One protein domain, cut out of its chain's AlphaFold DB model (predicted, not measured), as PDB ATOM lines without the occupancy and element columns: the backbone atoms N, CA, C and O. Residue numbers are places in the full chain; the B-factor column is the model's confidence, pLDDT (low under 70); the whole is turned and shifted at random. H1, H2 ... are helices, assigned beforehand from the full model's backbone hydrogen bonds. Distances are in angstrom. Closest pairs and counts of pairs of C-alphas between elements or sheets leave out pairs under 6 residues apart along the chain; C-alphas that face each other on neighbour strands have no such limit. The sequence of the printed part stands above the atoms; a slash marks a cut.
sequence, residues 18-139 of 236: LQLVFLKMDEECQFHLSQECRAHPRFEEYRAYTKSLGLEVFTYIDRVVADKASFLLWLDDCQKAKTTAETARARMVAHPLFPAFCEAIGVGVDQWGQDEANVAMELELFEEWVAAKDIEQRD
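What this domain is: This is residues 18 to 139 of the 236 residues of an uncharacterized protein of Symbiodinium microadriaticum (UniProt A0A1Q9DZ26). One long helix, H4, is the spine of a rod, with three shorter helices, H1, H2 and H3, gathered round its first part and H5 and H6 at its other end. H2 lies beside H4, H3 crosses it, and H6 starts beside the last part of H4 and extends beyond it, with residues 134 to 139 sticking out. The printed part has 122 residues with six named helices, H1 to H6 in chain order, and no named strand; the class is all helix. It is extended, with a radius of gyration of the C-alphas of 22.0 A and spans of 71 by 25 by 24 A.

How they stand to each other: H1, residues 18 to 22, only just touches H4, residues 60 to 94, with 3 pairs of C-alphas within 8 A; the closest are those of Gln 19 and Val 65, 7.0 A apart. H2, residues 27 to 38, touches residues 61 to 71 of H4 at a shallow tilt of 25 degrees, the same way, with the closest C-alphas, those of Ser 34 and Val 64, 6.0 A apart. H3, residues 43 to 52, is about perpendicular to H4 at 86 degrees and only just touches it, with 3 pairs of C-alphas within 8 A, the closest those of Tyr 46 and Phe 71 at 6.7 A. H4 is the hub, touching four helices. H5, residues 98 to 105, is close to H4 but not clearly touching; the closest C-alphas, those of Met 92 and Phe 98, are 6.4 A apart. H6, residues 119 to 138, touches residues 84 to 92 of H4 with its residues 119 to 126, at a shallow tilt of 31 degrees, the same way; the closest C-alphas, those of Ala 85 and Val 119, are 5.6 A apart. H5 only just touches H6, with 3 pairs of C-alphas within 8 A, about perpendicular at 88 degrees; the closest are those of Phe 101 and Phe 126, at 7.2 A. H1, H2 and H3 are apart from H5 and H6. The helix packing is part aligned, part crossed: two of four touching pairs given a tilt are shallow. In H1 to H6 every O i to N i+4 pair is within hydrogen-bond range.

Where its parts are: H1 begins at C-alpha 18, (-51.405, 12.199, 8.938). From first to last C-alpha, H2 is 16.8 A long, H3 14.2 A, H4 49.7 A and H6 28.8 A. H4 runs from C-alpha 60, (-53.261, 4.484, -4.462), to C-alpha 94, (-18.718, 40.141, -1.507), with a kink of 29 degrees near residue 68. H6 ends at C-alpha 138, (1.560, 34.776, 7.634).

The domain as a whole: The two C-alphas farthest apart, those of Asp 26 and Asp 139, are 72.5 A apart. The printed part has no cut. The link from H5 to H6, residues 106 to 118, is long. Mean pLDDT of the printed part is 76.6; residues 18 to 38, 54 to 67 and 137 to 139 of the model are under 70.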
ATOM      1  N   LEU A  18     -50.930  11.716  10.232       55.09
ATOM      2  CA  LEU A  18     -51.405  12.199   8.938       55.09
ATOM      3  C   LEU A  18     -52.075  11.080   8.123       55.09
ATOM      4  O   LEU A  18     -53.230  11.227   7.730       55.09
ATOM      5  N   GLN A  19     -51.419   9.935   7.927       56.50
ATOM      6  CA  GLN A  19     -51.992   8.800   7.186       56.50
ATOM      7  C   GLN A  19     -53.313   8.301   7.808       56.50
ATOM      8  O   GLN A  19     -54.249   7.961   7.083       56.50
ATOM      9  N   LEU A  20     -53.441   8.339   9.140       56.19
ATOM     10  CA  LEU A  20     -54.657   7.951   9.869       56.19
ATOM     11  C   LEU A  20     -55.844   8.911   9.679       56.19
ATOM     12  O   LEU A  20     -56.995   8.466   9.656       56.19
ATOM     13  N   VAL A  21     -55.590  10.216   9.559       56.50
ATOM     14  CA  VAL A  21     -56.629  11.222   9.273       56.50
ATOM     15  C   VAL A  21     -57.119  11.092   7.830       56.50
ATOM     16  O   VAL A  21     -58.319  11.191   7.580       56.50
ATOM     17  N   PHE A  22     -56.222  10.793   6.892       53.62
ATOM     18  CA  PHE A  22     -56.560  10.672   5.474       53.62
ATOM     19  C   PHE A  22     -57.237   9.351   5.093       53.62
ATOM     20  O   PHE A  22     -58.114   9.358   4.234       53.62
ATOM     21  N   LEU A  23     -56.933   8.238   5.770       55.34
ATOM     22  CA  LEU A  23     -57.707   6.992   5.640       55.34
ATOM     23  C   LEU A  23     -59.183   7.162   6.041       55.34
ATOM     24  O   LEU A  23     -60.026   6.364   5.642       55.34
ATOM     25  N   LYS A  24     -59.496   8.194   6.836       57.38
ATOM     26  CA  LYS A  24     -60.865   8.584   7.205       57.38
ATOM     27  C   LYS A  24     -61.469   9.647   6.279       57.38
ATOM     28  O   LYS A  24     -62.627  10.005   6.484       57.38
ATOM     29  N   MET A  25     -60.717  10.168   5.305       58.88
ATOM     30  CA  MET A  25     -61.235  11.097   4.296       58.88
ATOM     31  C   MET A  25     -61.868  10.329   3.138       58.88
ATOM     32  O   MET A  25     -61.313   9.337   2.668       58.88
ATOM     33  N   ASP A  26     -63.016  10.828   2.681       59.22
ATOM     34  CA  ASP A  26     -63.778  10.277   1.560       59.22
ATOM     35  C   ASP A  26     -62.957  10.281   0.253       59.22
ATOM     36  O   ASP A  26     -62.082  11.137   0.058       59.22
ATOM     37  N   GLU A  27     -63.239   9.345  -0.656       59.88
ATOM     38  CA  GLU A  27     -62.516   9.177  -1.928       59.88
ATOM     39  C   GLU A  27     -62.594  10.445  -2.800       59.88
ATOM     40  O   GLU A  27     -61.626  10.800  -3.479       59.88
ATOM     41  N   GLU A  28     -63.700  11.197  -2.714       58.38
ATOM     42  CA  GLU A  28     -63.859  12.498  -3.377       58.38
ATOM     43  C   GLU A  28     -62.850  13.538  -2.869       58.38
ATOM     44  O   GLU A  28     -62.237  14.257  -3.662       58.38
ATOM     45  N   CYS A  29     -62.602  13.599  -1.558       60.47
ATOM     46  CA  CYS A  29     -61.624  14.532  -1.002       60.47
ATOM     47  C   CYS A  29     -60.188  14.171  -1.406       60.47
ATOM     48  O   CYS A  29     -59.375  15.069  -1.633       60.47
ATOM     49  N   GLN A  30     -59.872  12.878  -1.536       60.56
ATOM     50  CA  GLN A  30     -58.570  12.424  -2.034       60.56
ATOM     51  C   GLN A  30     -58.372  12.807  -3.510       60.56
ATOM     52  O   GLN A  30     -57.314  13.306  -3.896       60.56
ATOM     53  N   PHE A  31     -59.410  12.650  -4.334       62.09
ATOM     54  CA  PHE A  31     -59.377  13.055  -5.737       62.09
ATOM     55  C   PHE A  31     -59.143  14.563  -5.906       62.09
ATOM     56  O   PHE A  31     -58.287  14.970  -6.696       62.09
ATOM     57  N   HIS A  32     -59.842  15.394  -5.128       64.62
ATOM     58  CA  HIS A  32     -59.639  16.844  -5.135       64.62
ATOM     59  C   HIS A  32     -58.219  17.240  -4.712       64.62
ATOM     60  O   HIS A  32     -57.602  18.082  -5.362       64.62
ATOM     61  N   LEU A  33     -57.655  16.583  -3.696       64.31
ATOM     62  CA  LEU A  33     -56.279  16.832  -3.257       64.31
ATOM     63  C   LEU A  33     -55.246  16.550  -4.357       64.31
ATOM     64  O   LEU A  33     -54.318  17.332  -4.557       64.31
ATOM     65  N   SER A  34     -55.408  15.442  -5.086       64.44
ATOM     66  CA  SER A  34     -54.512  15.108  -6.197       64.44
ATOM     67  C   SER A  34     -54.622  16.115  -7.347       64.44
ATOM     68  O   SER A  34     -53.611  16.443  -7.970       64.44
ATOM     69  N   GLN A  35     -55.827  16.622  -7.621       66.56
ATOM     70  CA  GLN A  35     -56.048  17.669  -8.622       66.56
ATOM     71  C   GLN A  35     -55.333  18.973  -8.242       66.56
ATOM     72  O   GLN A  35     -54.696  19.582  -9.098       66.56
ATOM     73  N   GLU A  36     -55.372  19.369  -6.967       67.38
ATOM     74  CA  GLU A  36     -54.673  20.563  -6.475       67.38
ATOM     75  C   GLU A  36     -53.154  20.475  -6.671       67.38
ATOM     76  O   GLU A  36     -52.539  21.435  -7.130       67.38
ATOM     77  N   CYS A  37     -52.538  19.327  -6.371       67.81
ATOM     78  CA  CYS A  37     -51.101  19.138  -6.582       67.81
ATOM     79  C   CYS A  37     -50.736  19.160  -8.067       67.81
ATOM     80  O   CYS A  37     -49.801  19.856  -8.447       67.81
ATOM     81  N   ARG A  38     -51.514  18.475  -8.918       67.19
ATOM     82  CA  ARG A  38     -51.310  18.473 -10.378       67.19
ATOM     83  C   ARG A  38     -51.475  19.845 -11.020       67.19
ATOM     84  O   ARG A  38     -50.885  20.092 -12.064       67.19
ATOM     85  N   ALA A  39     -52.264  20.726 -10.412       73.88
ATOM     86  CA  ALA A  39     -52.407  22.102 -10.867       73.88
ATOM     87  C   ALA A  39     -51.166  22.964 -10.566       73.88
ATOM     88  O   ALA A  39     -51.036  24.055 -11.123       73.88
ATOM     89  N   HIS A  40     -50.248  22.509  -9.704       74.62
ATOM     90  CA  HIS A  40     -49.037  23.257  -9.388       74.62
ATOM     91  C   HIS A  40     -48.000  23.137 -10.525       74.62
ATOM     92  O   HIS A  40     -47.661  22.020 -10.918       74.62
ATOM     93  N   PRO A  41     -47.405  24.248 -11.008       79.25
ATOM     94  CA  PRO A  41     -46.510  24.238 -12.175       79.25
ATOM     95  C   PRO A  41     -45.313  23.282 -12.068       79.25
ATOM     96  O   PRO A  41     -44.878  22.715 -13.063       79.25
ATOM     97  N   ARG A  42     -44.794  23.085 -10.851       76.62
ATOM     98  CA  ARG A  42     -43.619  22.234 -10.574       76.62
ATOM     99  C   ARG A  42     -43.942  20.769 -10.271       76.62
ATOM    100  O   ARG A  42     -43.063  20.011  -9.874       76.62
ATOM    101  N   PHE A  43     -45.198  20.356 -10.405       77.62
ATOM    102  CA  PHE A  43     -45.605  19.001 -10.042       77.62
ATOM    103  C   PHE A  43     -44.955  17.923 -10.922       77.62
ATOM    104  O   PHE A  43     -44.549  16.877 -10.421       77.62
ATOM    105  N   GLU A  44     -44.783  18.184 -12.221       76.75
ATOM    106  CA  GLU A  44     -44.112  17.233 -13.120       76.75
ATOM    107  C   GLU A  44     -42.607  17.104 -12.823       76.75
ATOM    108  O   GLU A  44     -42.058  16.007 -12.921       76.75
ATOM    109  N   GLU A  45     -41.947  18.179 -12.372       81.06
ATOM    110  CA  GLU A  45     -40.554  18.119 -11.892       81.06
ATOM    111  C   GLU A  45     -40.437  17.213 -10.661       81.06
ATOM    112  O   GLU A  45     -39.581  16.332 -10.603       81.06
ATOM    113  N   TYR A  46     -41.347  17.379  -9.699       77.94
ATOM    114  CA  TYR A  46     -41.416  16.528  -8.516       77.94
ATOM    115  C   TYR A  46     -41.699  15.059  -8.865       77.94
ATOM    116  O   TYR A  46     -41.105  14.144  -8.290       77.94
ATOM    117  N   ARG A  47     -42.558  14.800  -9.855       76.69
ATOM    118  CA  ARG A  47     -42.810  13.442 -10.351       76.69
ATOM    119  C   ARG A  47     -41.560  12.826 -10.987       76.69
ATOM    120  O   ARG A  47     -41.277  11.647 -10.782       76.69
ATOM    121  N   ALA A  48     -40.804  13.602 -11.758       79.06
ATOM    122  CA  ALA A  48     -39.541  13.147 -12.330       79.06
ATOM    123  C   ALA A  48     -38.496  12.863 -11.236       79.06
ATOM    124  O   ALA A  48     -37.810  11.844 -11.302       79.06
ATOM    125  N   TYR A  49     -38.437  13.708 -10.203       79.38
ATOM    126  CA  TYR A  49     -37.580  13.535  -9.028       79.38
ATOM    127  C   TYR A  49     -37.931  12.276  -8.220       79.38
ATOM    128  O   TYR A  49     -37.077  11.452  -7.920       79.38
ATOM    129  N   THR A  50     -39.206  12.053  -7.913       77.38
ATOM    130  CA  THR A  50     -39.640  10.839  -7.196       77.38
ATOM    131  C   THR A  50     -39.392   9.568  -8.008       77.38
ATOM    132  O   THR A  50     -38.995   8.541  -7.450       77.38
ATOM    133  N   LYS A  51     -39.546   9.643  -9.336       76.38
ATOM    134  CA  LYS A  51     -39.201   8.553 -10.252       76.38
ATOM    135  C   LYS A  51     -37.698   8.270 -10.282       76.38
ATOM    136  O   LYS A  51     -37.321   7.101 -10.282       76.38
ATOM    137  N   SER A  52     -36.838   9.293 -10.290       77.88
ATOM    138  CA  SER A  52     -35.380   9.094 -10.266       77.88
ATOM    139  C   SER A  52     -34.898   8.462  -8.958       77.88
ATOM    140  O   SER A  52     -33.928   7.708  -8.968       77.88
ATOM    141  N   LEU A  53     -35.622   8.684  -7.859       76.00
ATOM    142  CA  LEU A  53     -35.390   8.031  -6.568       76.00
ATOM    143  C   LEU A  53     -35.950   6.600  -6.475       76.00
ATOM    144  O   LEU A  53     -35.770   5.943  -5.451       76.00
ATOM    145  N   GLY A  54     -36.643   6.102  -7.506       69.44
ATOM    146  CA  GLY A  54     -37.246   4.764  -7.501       69.44
ATOM    147  C   GLY A  54     -38.415   4.608  -6.520       69.44
ATOM    148  O   GLY A  54     -38.779   3.487  -6.170       69.44
ATOM    149  N   LEU A  55     -39.015   5.717  -6.076       67.75
ATOM    150  CA  LEU A  55     -40.074   5.750  -5.063       67.75
ATOM    151  C   LEU A  55     -41.476   5.513  -5.657       67.75
ATOM    152  O   LEU A  55     -42.444   6.139  -5.231       67.75
ATOM    153  N   GLU A  56     -41.635   4.621  -6.641       59.44
ATOM    154  CA  GLU A  56     -42.972   4.245  -7.129       59.44
ATOM    155  C   GLU A  56     -43.729   3.457  -6.034       59.44
ATOM    156  O   GLU A  56     -43.575   2.247  -5.880       59.44
ATOM    157  N   VAL A  57     -44.520   4.164  -5.214       55.44
ATOM    158  CA  VAL A  57     -45.250   3.599  -4.062       55.44
ATOM    159  C   VAL A  57     -46.451   2.744  -4.503       55.44
ATOM    160  O   VAL A  57     -47.212   3.112  -5.399       55.44
ATOM    161  N   PHE A  58     -46.627   1.604  -3.822       49.84
ATOM    162  CA  PHE A  58     -47.455   0.445  -4.194       49.84
ATOM    163  C   PHE A  58     -48.966   0.503  -3.859       49.84
ATOM    164  O   PHE A  58     -49.670  -0.473  -4.113       49.84
ATOM    165  N   THR A  59     -49.524   1.609  -3.357       51.91
ATOM    166  CA  THR A  59     -50.970   1.721  -3.050       51.91
ATOM    167  C   THR A  59     -51.504   3.133  -3.311       51.91
ATOM    168  O   THR A  59     -50.893   4.132  -2.947       51.91
ATOM    169  N   TYR A  60     -52.668   3.226  -3.967       48.41
ATOM    170  CA  TYR A  60     -53.261   4.484  -4.462       48.41
ATOM    171  C   TYR A  60     -53.540   5.524  -3.358       48.41
ATOM    172  O   TYR A  60     -53.381   6.718  -3.593       48.41
ATOM    173  N   ILE A  61     -53.903   5.077  -2.153       47.72
ATOM    174  CA  ILE A  61     -54.257   5.952  -1.021       47.72
ATOM    175  C   ILE A  61     -53.000   6.549  -0.371       47.72
ATOM    176  O   ILE A  61     -52.930   7.761  -0.168       47.72
ATOM    177  N   ASP A  62     -51.969   5.731  -0.133       49.34
ATOM    178  CA  ASP A  62     -50.665   6.216   0.341       49.34
ATOM    179  C   ASP A  62     -50.022   7.156  -0.679       49.34
ATOM    180  O   ASP A  62     -49.406   8.148  -0.297       49.34
ATOM    181  N   ARG A  63     -50.245   6.898  -1.978       59.66
ATOM    182  CA  ARG A  63     -49.815   7.777  -3.061       59.66
ATOM    183  C   ARG A  63     -50.409   9.169  -2.895       59.66
ATOM    184  O   ARG A  63     -49.640  10.095  -2.795       59.66
ATOM    185  N   VAL A  64     -51.724   9.358  -2.803       54.72
ATOM    186  CA  VAL A  64     -52.315  10.719  -2.800       54.72
ATOM    187  C   VAL A  64     -51.875  11.574  -1.598       54.72
ATOM    188  O   VAL A  64     -51.645  12.776  -1.737       54.72
ATOM    189  N   VAL A  65     -51.737  10.964  -0.419       52.31
ATOM    190  CA  VAL A  65     -51.415  11.673   0.832       52.31
ATOM    191  C   VAL A  65     -49.926  11.968   0.948       52.31
ATOM    192  O   VAL A  65     -49.548  13.102   1.258       52.31
ATOM    193  N   ALA A  66     -49.083  10.965   0.675       58.75
ATOM    194  CA  ALA A  66     -47.644  11.166   0.619       58.75
ATOM    195  C   ALA A  66     -47.307  12.151  -0.501       58.75
ATOM    196  O   ALA A  66     -46.534  13.067  -0.277       58.75
ATOM    197  N   ASP A  67     -47.960  12.063  -1.659       68.44
ATOM    198  CA  ASP A  67     -47.691  12.930  -2.806       68.44
ATOM    199  C   ASP A  67     -47.940  14.406  -2.477       68.44
ATOM    200  O   ASP A  67     -47.071  15.210  -2.775       68.44
ATOM    201  N   LYS A  68     -49.013  14.791  -1.758       72.38
ATOM    202  CA  LYS A  68     -49.198  16.204  -1.354       72.38
ATOM    203  C   LYS A  68     -48.217  16.657  -0.273       72.38
ATOM    204  O   LYS A  68     -47.627  17.726  -0.407       72.38
ATOM    205  N   ALA A  69     -48.056  15.893   0.808       73.31
ATOM    206  CA  ALA A  69     -47.176  16.291   1.908       73.31
ATOM    207  C   ALA A  69     -45.702  16.318   1.470       73.31
ATOM    208  O   ALA A  69     -45.001  17.295   1.720       73.31
ATOM    209  N   SER A  70     -45.254  15.287   0.755       76.69
ATOM    210  CA  SER A  70     -43.912  15.203   0.183       76.69
ATOM    211  C   SER A  70     -43.696  16.222  -0.930       76.69
ATOM    212  O   SER A  70     -42.603  16.768  -1.010       76.69
ATOM    213  N   PHE A  71     -44.714  16.558  -1.729       77.06
ATOM    214  CA  PHE A  71     -44.600  17.645  -2.702       77.06
ATOM    215  C   PHE A  71     -44.422  19.008  -2.031       77.06
ATOM    216  O   PHE A  71     -43.553  19.775  -2.434       77.06
ATOM    217  N   LEU A  72     -45.199  19.312  -0.985       79.94
ATOM    218  CA  LEU A  72     -45.050  20.564  -0.238       79.94
ATOM    219  C   LEU A  72     -43.690  20.652   0.465       79.94
ATOM    220  O   LEU A  72     -43.061  21.706   0.425       79.94
ATOM    221  N   LEU A  73     -43.220  19.552   1.059       83.69
ATOM    222  CA  LEU A  73     -41.877  19.478   1.638       83.69
ATOM    223  C   LEU A  73     -40.793  19.665   0.574       83.69
ATOM    224  O   LEU A  73     -39.880  20.454   0.772       83.69
ATOM    225  N   TRP A  74     -40.927  19.019  -0.584       84.62
ATOM    226  CA  TRP A  74     -39.989  19.178  -1.693       84.62
ATOM    227  C   TRP A  74     -39.957  20.614  -2.233       84.62
ATOM    228  O   TRP A  74     -38.888  21.114  -2.577       84.62
ATOM    229  N   LEU A  75     -41.100  21.306  -2.282       84.50
ATOM    230  CA  LEU A  75     -41.151  22.725  -2.650       84.50
ATOM    231  C   LEU A  75     -40.413  23.606  -1.634       84.50
ATOM    232  O   LEU A  75     -39.661  24.491  -2.045       84.50
ATOM    233  N   ASP A  76     -40.604  23.357  -0.338       84.44
ATOM    234  CA  ASP A  76     -39.888  24.055   0.734       84.44
ATOM    235  C   ASP A  76     -38.377  23.786   0.665       84.44
ATOM    236  O   ASP A  76     -37.579  24.720   0.726       84.44
ATOM    237  N   ASP A  77     -37.973  22.537   0.425       85.25
ATOM    238  CA  ASP A  77     -36.570  22.160   0.243       85.25
ATOM    239  C   ASP A  77     -35.956  22.816  -0.999       85.25
ATOM    240  O   ASP A  77     -34.844  23.341  -0.930       85.25
ATOM    241  N   CYS A  78     -36.689  22.883  -2.115       85.38
ATOM    242  CA  CYS A  78     -36.256  23.625  -3.300       85.38
ATOM    243  C   CYS A  78     -36.060  25.113  -2.993       85.38
ATOM    244  O   CYS A  78     -35.095  25.724  -3.446       85.38
ATOM    245  N   GLN A  79     -36.980  25.714  -2.237       87.50
ATOM    246  CA  GLN A  79     -36.886  27.121  -1.874       87.50
ATOM    247  C   GLN A  79     -35.707  27.374  -0.929       87.50
ATOM    248  O   GLN A  79     -34.960  28.331  -1.133       87.50
ATOM    249  N   LYS A  80     -35.485  26.495   0.055       86.94
ATOM    250  CA  LYS A  80     -34.309  26.539   0.930       86.94
ATOM    251  C   LYS A  80     -33.022  26.421   0.130       86.94
ATOM    252  O   LYS A  80     -32.179  27.304   0.260       86.94
ATOM    253  N   ALA A  81     -32.899  25.410  -0.731       85.12
ATOM    254  CA  ALA A  81     -31.725  25.204  -1.576       85.12
ATOM    255  C   ALA A  81     -31.398  26.461  -2.393       85.12
ATOM    256  O   ALA A  81     -30.264  26.938  -2.360       85.12
ATOM    257  N   LYS A  82     -32.416  27.075  -3.005       87.12
ATOM    258  CA  LYS A  82     -32.269  28.341  -3.723       87.12
ATOM    259  C   LYS A  82     -31.771  29.476  -2.826       87.12
ATOM    260  O   LYS A  82     -30.797  30.142  -3.163       87.12
ATOM    261  N   THR A  83     -32.389  29.686  -1.661       88.44
ATOM    262  CA  THR A  83     -31.946  30.743  -0.731       88.44
ATOM    263  C   THR A  83     -30.523  30.512  -0.217       88.44
ATOM    264  O   THR A  83     -29.758  31.465  -0.051       88.44
ATOM    265  N   THR A  84     -30.138  29.254   0.006       87.38
ATOM    266  CA  THR A  84     -28.783  28.875   0.405       87.38
ATOM    267  C   THR A  84     -27.790  29.162  -0.716       87.38
ATOM    268  O   THR A  84     -26.764  29.781  -0.442       87.38
ATOM    269  N   ALA A  85     -28.103  28.795  -1.960       86.94
ATOM    270  CA  ALA A  85     -27.271  29.089  -3.123       86.94
ATOM    271  C   ALA A  85     -27.101  30.604  -3.332       86.94
ATOM    272  O   ALA A  85     -25.980  31.087  -3.472       86.94
ATOM    273  N   GLU A  86     -28.182  31.385  -3.255       89.19
ATOM    274  CA  GLU A  86     -28.123  32.851  -3.342       89.19
ATOM    275  C   GLU A  86     -27.238  33.452  -2.241       89.19
ATOM    276  O   GLU A  86     -26.399  34.317  -2.509       89.19
ATOM    277  N   THR A  87     -27.374  32.959  -1.008       89.75
ATOM    278  CA  THR A  87     -26.554  33.400   0.128       89.75
ATOM    279  C   THR A  87     -25.083  33.029  -0.061       89.75
ATOM    280  O   THR A  87     -24.203  33.851   0.199       89.75
ATOM    281  N   ALA A  88     -24.798  31.812  -0.524       88.25
ATOM    282  CA  ALA A  88     -23.445  31.334  -0.781       88.25
ATOM    283  C   ALA A  88     -22.760  32.169  -1.871       88.25
ATOM    284  O   ALA A  88     -21.670  32.701  -1.652       88.25
ATOM    285  N   ARG A  89     -23.455  32.406  -2.988       89.44
ATOM    286  CA  ARG A  89     -22.981  33.284  -4.062       89.44
ATOM    287  C   ARG A  89     -22.707  34.699  -3.558       89.44
ATOM    288  O   ARG A  89     -21.664  35.270  -3.866       89.44
ATOM    289  N   ALA A  90     -23.619  35.269  -2.769       89.56
ATOM    290  CA  ALA A  90     -23.438  36.605  -2.207       89.56
ATOM    291  C   ALA A  90     -22.190  36.686  -1.314       89.56
ATOM    292  O   ALA A  90     -21.456  37.670  -1.386       89.56
ATOM    293  N   ARG A  91     -21.915  35.645  -0.515       88.56
ATOM    294  CA  ARG A  91     -20.702  35.563   0.315       88.56
ATOM    295  C   ARG A  91     -19.426  35.508  -0.517       88.56
ATOM    296  O   ARG A  91     -18.488  36.227  -0.186       88.56
ATOM    297  N   MET A  92     -19.401  34.707  -1.584       90.00
ATOM    298  CA  MET A  92     -18.251  34.633  -2.495       90.00
ATOM    299  C   MET A  92     -17.975  35.996  -3.130       90.00
ATOM    300  O   MET A  92     -16.893  36.552  -2.966       90.00
ATOM    301  N   VAL A  93     -18.980  36.578  -3.791       88.62
ATOM    302  CA  VAL A  93     -18.827  37.822  -4.565       88.62
ATOM    303  C   VAL A  93     -18.496  39.022  -3.677       88.62
ATOM    304  O   VAL A  93     -17.754  39.909  -4.094       88.62
ATOM    305  N   ALA A  94     -19.017  39.066  -2.449       88.88
ATOM    306  CA  ALA A  94     -18.718  40.141  -1.507       88.88
ATOM    307  C   ALA A  94     -17.296  40.065  -0.920       88.88
ATOM    308  O   ALA A  94     -16.846  41.031  -0.298       88.88
ATOM    309  N   HIS A  95     -16.585  38.943  -1.074       90.25
ATOM    310  CA  HIS A  95     -15.270  38.774  -0.473       90.25
ATOM    311  C   HIS A  95     -14.189  39.546  -1.257       90.25
ATOM    312  O   HIS A  95     -14.076  39.395  -2.474       90.25
ATOM    313  N   PRO A  96     -13.319  40.330  -0.588       89.75
ATOM    314  CA  PRO A  96     -12.355  41.208  -1.263       89.75
ATOM    315  C   PRO A  96     -11.326  40.464  -2.125       89.75
ATOM    316  O   PRO A  96     -10.815  41.022  -3.093       89.75
ATOM    317  N   LEU A  97     -11.022  39.207  -1.789       89.88
ATOM    318  CA  LEU A  97     -10.083  38.368  -2.546       89.88
ATOM    319  C   LEU A  97     -10.724  37.600  -3.711       89.88
ATOM    320  O   LEU A  97     -10.018  36.918  -4.449       89.88
ATOM    321  N   PHE A  98     -12.041  37.697  -3.892       90.88
ATOM    322  CA  PHE A  98     -12.748  36.941  -4.922       90.88
ATOM    323  C   PHE A  98     -12.274  37.239  -6.357       90.88
ATOM    324  O   PHE A  98     -12.072  36.288  -7.113       90.88
ATOM    325  N   PRO A  99     -11.982  38.499  -6.750       90.38
ATOM    326  CA  PRO A  99     -11.417  38.775  -8.073       90.38
ATOM    327  C   PRO A  99     -10.050  38.111  -8.298       90.38
ATOM    328  O   PRO A  99      -9.804  37.566  -9.370       90.38
ATOM    329  N   ALA A 100      -9.186  38.102  -7.276       88.88
ATOM    330  CA  ALA A 100      -7.864  37.478  -7.354       88.88
ATOM    331  C   ALA A 100      -7.950  35.944  -7.434       88.88
ATOM    332  O   ALA A 100      -7.165  35.312  -8.138       88.88
ATOM    333  N   PHE A 101      -8.925  35.344  -6.747       91.06
ATOM    334  CA  PHE A 101      -9.250  33.924  -6.888       91.06
ATOM    335  C   PHE A 101      -9.699  33.582  -8.315       91.06
ATOM    336  O   PHE A 101      -9.183  32.640  -8.915       91.06
ATOM    337  N   CYS A 102     -10.606  34.381  -8.885       90.31
ATOM    338  CA  CYS A 102     -11.083  34.197 -10.257       90.31
ATOM    339  C   CYS A 102      -9.932  34.278 -11.274       90.31
ATOM    340  O   CYS A 102      -9.848  33.454 -12.185       90.31
ATOM    341  N   GLU A 103      -9.010  35.227 -11.088       89.38
ATOM    342  CA  GLU A 103      -7.800  35.349 -11.908       89.38
ATOM    343  C   GLU A 103      -6.883  34.124 -11.773       89.38
ATOM    344  O   GLU A 103      -6.405  33.605 -12.780       89.38
ATOM    345  N   ALA A 104      -6.689  33.611 -10.554       88.25
ATOM    346  CA  ALA A 104      -5.836  32.451 -10.299       88.25
ATOM    347  C   ALA A 104      -6.372  31.149 -10.922       88.25
ATOM    348  O   ALA A 104      -5.583  30.324 -11.382       88.25
ATOM    349  N   ILE A 105      -7.695  30.962 -10.947       88.00
ATOM    350  CA  ILE A 105      -8.338  29.794 -11.573       88.00
ATOM    351  C   ILE A 105      -8.526  29.986 -13.090       88.00
ATOM    352  O   ILE A 105      -8.658  29.012 -13.828       88.00
ATOM    353  N   GLY A 106      -8.499  31.227 -13.581       86.31
ATOM    354  CA  GLY A 106      -8.704  31.544 -14.998       86.31
ATOM    355  C   GLY A 106     -10.172  31.495 -15.434       86.31
ATOM    356  O   GLY A 106     -10.457  31.395 -16.626       86.31
ATOM    357  N   VAL A 107     -11.108  31.573 -14.482       87.38
ATOM    358  CA  VAL A 107     -12.558  31.585 -14.728       87.38
ATOM    359  C   VAL A 107     -13.114  32.946 -14.327       87.38
ATOM    360  O   VAL A 107     -12.869  33.428 -13.224       87.38
ATOM    361  N   GLY A 108     -13.866  33.579 -15.229       85.00
ATOM    362  CA  GLY A 108     -14.418  34.915 -14.999       85.00
ATOM    363  C   GLY A 108     -15.427  34.950 -13.850       85.00
ATOM    364  O   GLY A 108     -16.187  34.005 -13.665       85.00
ATOM    365  N   VAL A 109     -15.471  36.072 -13.126       84.94
ATOM    366  CA  VAL A 109     -16.361  36.323 -11.971       84.94
ATOM    367  C   VAL A 109     -17.824  35.972 -12.271       84.94
ATOM    368  O   VAL A 109     -18.506  35.391 -11.433       84.94
ATOM    369  N   ASP A 110     -18.295  36.272 -13.482       86.00
ATOM    370  CA  ASP A 110     -19.684  36.042 -13.892       86.00
ATOM    371  C   ASP A 110     -20.042  34.562 -14.089       86.00
ATOM    372  O   ASP A 110     -21.221  34.234 -14.181       86.00
ATOM    373  N   GLN A 111     -19.059  33.666 -14.174       85.31
ATOM    374  CA  GLN A 111     -19.291  32.230 -14.370       85.31
ATOM    375  C   GLN A 111     -19.504  31.483 -13.047       85.31
ATOM    376  O   GLN A 111     -19.979  30.352 -13.066       85.31
ATOM    377  N   TRP A 112     -19.215  32.127 -11.915       84.88
ATOM    378  CA  TRP A 112     -19.374  31.554 -10.583       84.88
ATOM    379  C   TRP A 112     -20.777  31.799 -10.014       84.88
ATOM    380  O   TRP A 112     -21.365  32.880 -10.149       84.88
ATOM    381  N   GLY A 113     -21.312  30.792  -9.336       82.44
ATOM    382  CA  GLY A 113     -22.617  30.809  -8.693       82.44
ATOM    383  C   GLY A 113     -23.793  30.744  -9.671       82.44
ATOM    384  O   GLY A 113     -24.881  31.201  -9.323       82.44
ATOM    385  N   GLN A 114     -23.571  30.263 -10.900       84.31
ATOM    386  CA  GLN A 114     -24.611  30.153 -11.935       84.31
ATOM    387  C   GLN A 114     -25.504  28.927 -11.738       84.31
ATOM    388  O   GLN A 114     -26.700  28.985 -12.013       84.31
ATOM    389  N   ASP A 115     -24.930  27.825 -11.260       84.62
ATOM    390  CA  ASP A 115     -25.653  26.581 -11.031       84.62
ATOM    391  C   ASP A 115     -25.963  26.404  -9.543       84.62
ATOM    392  O   ASP A 115     -25.061  26.140  -8.748       84.62
ATOM    393  N   GLU A 116     -27.249  26.515  -9.182       80.75
ATOM    394  CA  GLU A 116     -27.760  26.360  -7.811       80.75
ATOM    395  C   GLU A 116     -27.282  25.063  -7.138       80.75
ATOM    396  O   GLU A 116     -27.048  25.058  -5.928       80.75
ATOM    397  N   ALA A 117     -27.080  23.983  -7.902       80.00
ATOM    398  CA  ALA A 117     -26.609  22.707  -7.369       80.00
ATOM    399  C   ALA A 117     -25.124  22.732  -6.968       80.00
ATOM    400  O   ALA A 117     -24.717  21.994  -6.071       80.00
ATOM    401  N   ASN A 118     -24.325  23.587  -7.608       84.31
ATOM    402  CA  ASN A 118     -22.872  23.622  -7.461       84.31
ATOM    403  C   ASN A 118     -22.364  24.819  -6.644       84.31
ATOM    404  O   ASN A 118     -21.246  24.758  -6.137       84.31
ATOM    405  N   VAL A 119     -23.176  25.865  -6.420       86.62
ATOM    406  CA  VAL A 119     -22.745  27.084  -5.695       86.62
ATOM    407  C   VAL A 119     -22.166  26.786  -4.308       86.62
ATOM    408  O   VAL A 119     -21.234  27.454  -3.867       86.62
ATOM    409  N   ALA A 120     -22.698  25.785  -3.602       84.88
ATOM    410  CA  ALA A 120     -22.178  25.404  -2.290       84.88
ATOM    411  C   ALA A 120     -20.741  24.859  -2.368       84.88
ATOM    412  O   ALA A 120     -19.891  25.256  -1.575       84.88
ATOM    413  N   MET A 121     -20.465  24.001  -3.354       87.56
ATOM    414  CA  MET A 121     -19.132  23.444  -3.604       87.56
ATOM    415  C   MET A 121     -18.161  24.524  -4.099       87.56
ATOM    416  O   MET A 121     -16.996  24.551  -3.713       87.56
ATOM    417  N   GLU A 122     -18.638  25.450  -4.928       89.44
ATOM    418  CA  GLU A 122     -17.844  26.587  -5.397       89.44
ATOM    419  C   GLU A 122     -17.441  27.537  -4.257       89.44
ATOM    420  O   GLU A 122     -16.306  28.018  -4.230       89.44
ATOM    421  N   LEU A 123     -18.343  27.783  -3.298       89.25
ATOM    422  CA  LEU A 123     -18.023  28.549  -2.091       89.25
ATOM    423  C   LEU A 123     -16.962  27.830  -1.251       89.25
ATOM    424  O   LEU A 123     -16.049  28.488  -0.764       89.25
ATOM    425  N   GLU A 124     -17.055  26.509  -1.100       89.50
ATOM    426  CA  GLU A 124     -16.071  25.719  -0.349       89.50
ATOM    427  C   GLU A 124     -14.674  25.810  -0.980       89.50
ATOM    428  O   GLU A 124     -13.707  26.125  -0.286       89.50
ATOM    429  N   LEU A 125     -14.576  25.657  -2.306       91.00
ATOM    430  CA  LEU A 125     -13.322  25.831  -3.046       91.00
ATOM    431  C   LEU A 125     -12.723  27.230  -2.834       91.00
ATOM    432  O   LEU A 125     -11.509  27.394  -2.689       91.00
ATOM    433  N   PHE A 126     -13.577  28.252  -2.821       90.88
ATOM    434  CA  PHE A 126     -13.151  29.619  -2.564       90.88
ATOM    435  C   PHE A 126     -12.642  29.810  -1.128       90.88
ATOM    436  O   PHE A 126     -11.585  30.411  -0.927       90.88
ATOM    437  N   GLU A 127     -13.358  29.293  -0.130       90.88
ATOM    438  CA  GLU A 127     -12.963  29.380   1.281       90.88
ATOM    439  C   GLU A 127     -11.641  28.640   1.546       90.88
ATOM    440  O   GLU A 127     -10.780  29.165   2.258       90.88
ATOM    441  N   GLU A 128     -11.423  27.483   0.915       91.44
ATOM    442  CA  GLU A 128     -10.155  26.748   0.980       91.44
ATOM    443  C   GLU A 128      -8.995  27.566   0.396       91.44
ATOM    444  O   GLU A 128      -7.931  27.691   1.012       91.44
ATOM    445  N   TRP A 129      -9.200  28.189  -0.766       91.62
ATOM    446  CA  TRP A 129      -8.177  29.024  -1.388       91.62
ATOM    447  C   TRP A 129      -7.837  30.260  -0.544       91.62
ATOM    448  O   TRP A 129      -6.661  30.610  -0.401       91.62
ATOM    449  N   VAL A 130      -8.843  30.910   0.053       89.31
ATOM    450  CA  VAL A 130      -8.632  32.036   0.977       89.31
ATOM    451  C   VAL A 130      -7.817  31.582   2.189       89.31
ATOM    452  O   VAL A 130      -6.849  32.252   2.554       89.31
ATOM    453  N   ALA A 131      -8.136  30.420   2.767       88.81
ATOM    454  CA  ALA A 131      -7.379  29.859   3.882       88.81
ATOM    455  C   ALA A 131      -5.912  29.575   3.505       88.81
ATOM    456  O   ALA A 131      -5.005  29.898   4.274       88.81
ATOM    457  N   ALA A 132      -5.657  29.043   2.305       86.00
ATOM    458  CA  ALA A 132      -4.301  28.822   1.806       86.00
ATOM    459  C   ALA A 132      -3.518  30.139   1.642       86.00
ATOM    460  O   ALA A 132      -2.344  30.218   2.012       86.00
ATOM    461  N   LYS A 133      -4.165  31.202   1.147       81.94
ATOM    462  CA  LYS A 133      -3.538  32.525   0.985       81.94
ATOM    463  C   LYS A 133      -3.223  33.213   2.309       81.94
ATOM    464  O   LYS A 133      -2.171  33.844   2.420       81.94
ATOM    465  N   ASP A 134      -4.075  33.054   3.314       82.12
ATOM    466  CA  ASP A 134      -3.820  33.563   4.664       82.12
ATOM    467  C   ASP A 134      -2.602  32.891   5.316       82.12
ATOM    468  O   ASP A 134      -1.854  33.540   6.054       82.12
ATOM    469  N   ILE A 135      -2.367  31.607   5.028       74.69
ATOM    470  CA  ILE A 135      -1.168  30.887   5.480       74.69
ATOM    471  C   ILE A 135       0.079  31.438   4.776       74.69
ATOM    472  O   ILE A 135       1.062  31.743   5.450       74.69
ATOM    473  N   GLU A 136       0.035  31.647   3.454       71.00
ATOM    474  CA  GLU A 136       1.167  32.222   2.705       71.00
ATOM    475  C   GLU A 136       1.535  33.643   3.161       71.00
ATOM    476  O   GLU A 136       2.714  33.986   3.187       71.00
ATOM    477  N   GLN A 137       0.553  34.476   3.526       64.31
ATOM    478  CA  GLN A 137       0.808  35.843   4.005       64.31
ATOM    479  C   GLN A 137       1.334  35.898   5.444       64.31
ATOM    480  O   GLN A 137       1.985  36.874   5.822       64.31
ATOM    481  N   ARG A 138       1.052  34.877   6.259       59.72
ATOM    482  CA  ARG A 138       1.560  34.776   7.634       59.72
ATOM    483  C   ARG A 138       2.951  34.157   7.726       59.72
ATOM    484  O   ARG A 138       3.523  34.199   8.813       59.72
ATOM    485  N   ASP A 139       3.500  33.634   6.631       50.69
ATOM    486  CA  ASP A 139       4.882  33.161   6.569       50.69
ATOM    487  C   ASP A 139       5.843  34.338   6.276       50.69
ATOM    488  O   ASP A 139       5.882  34.851   5.152       50.69
TER     489      ASP A 139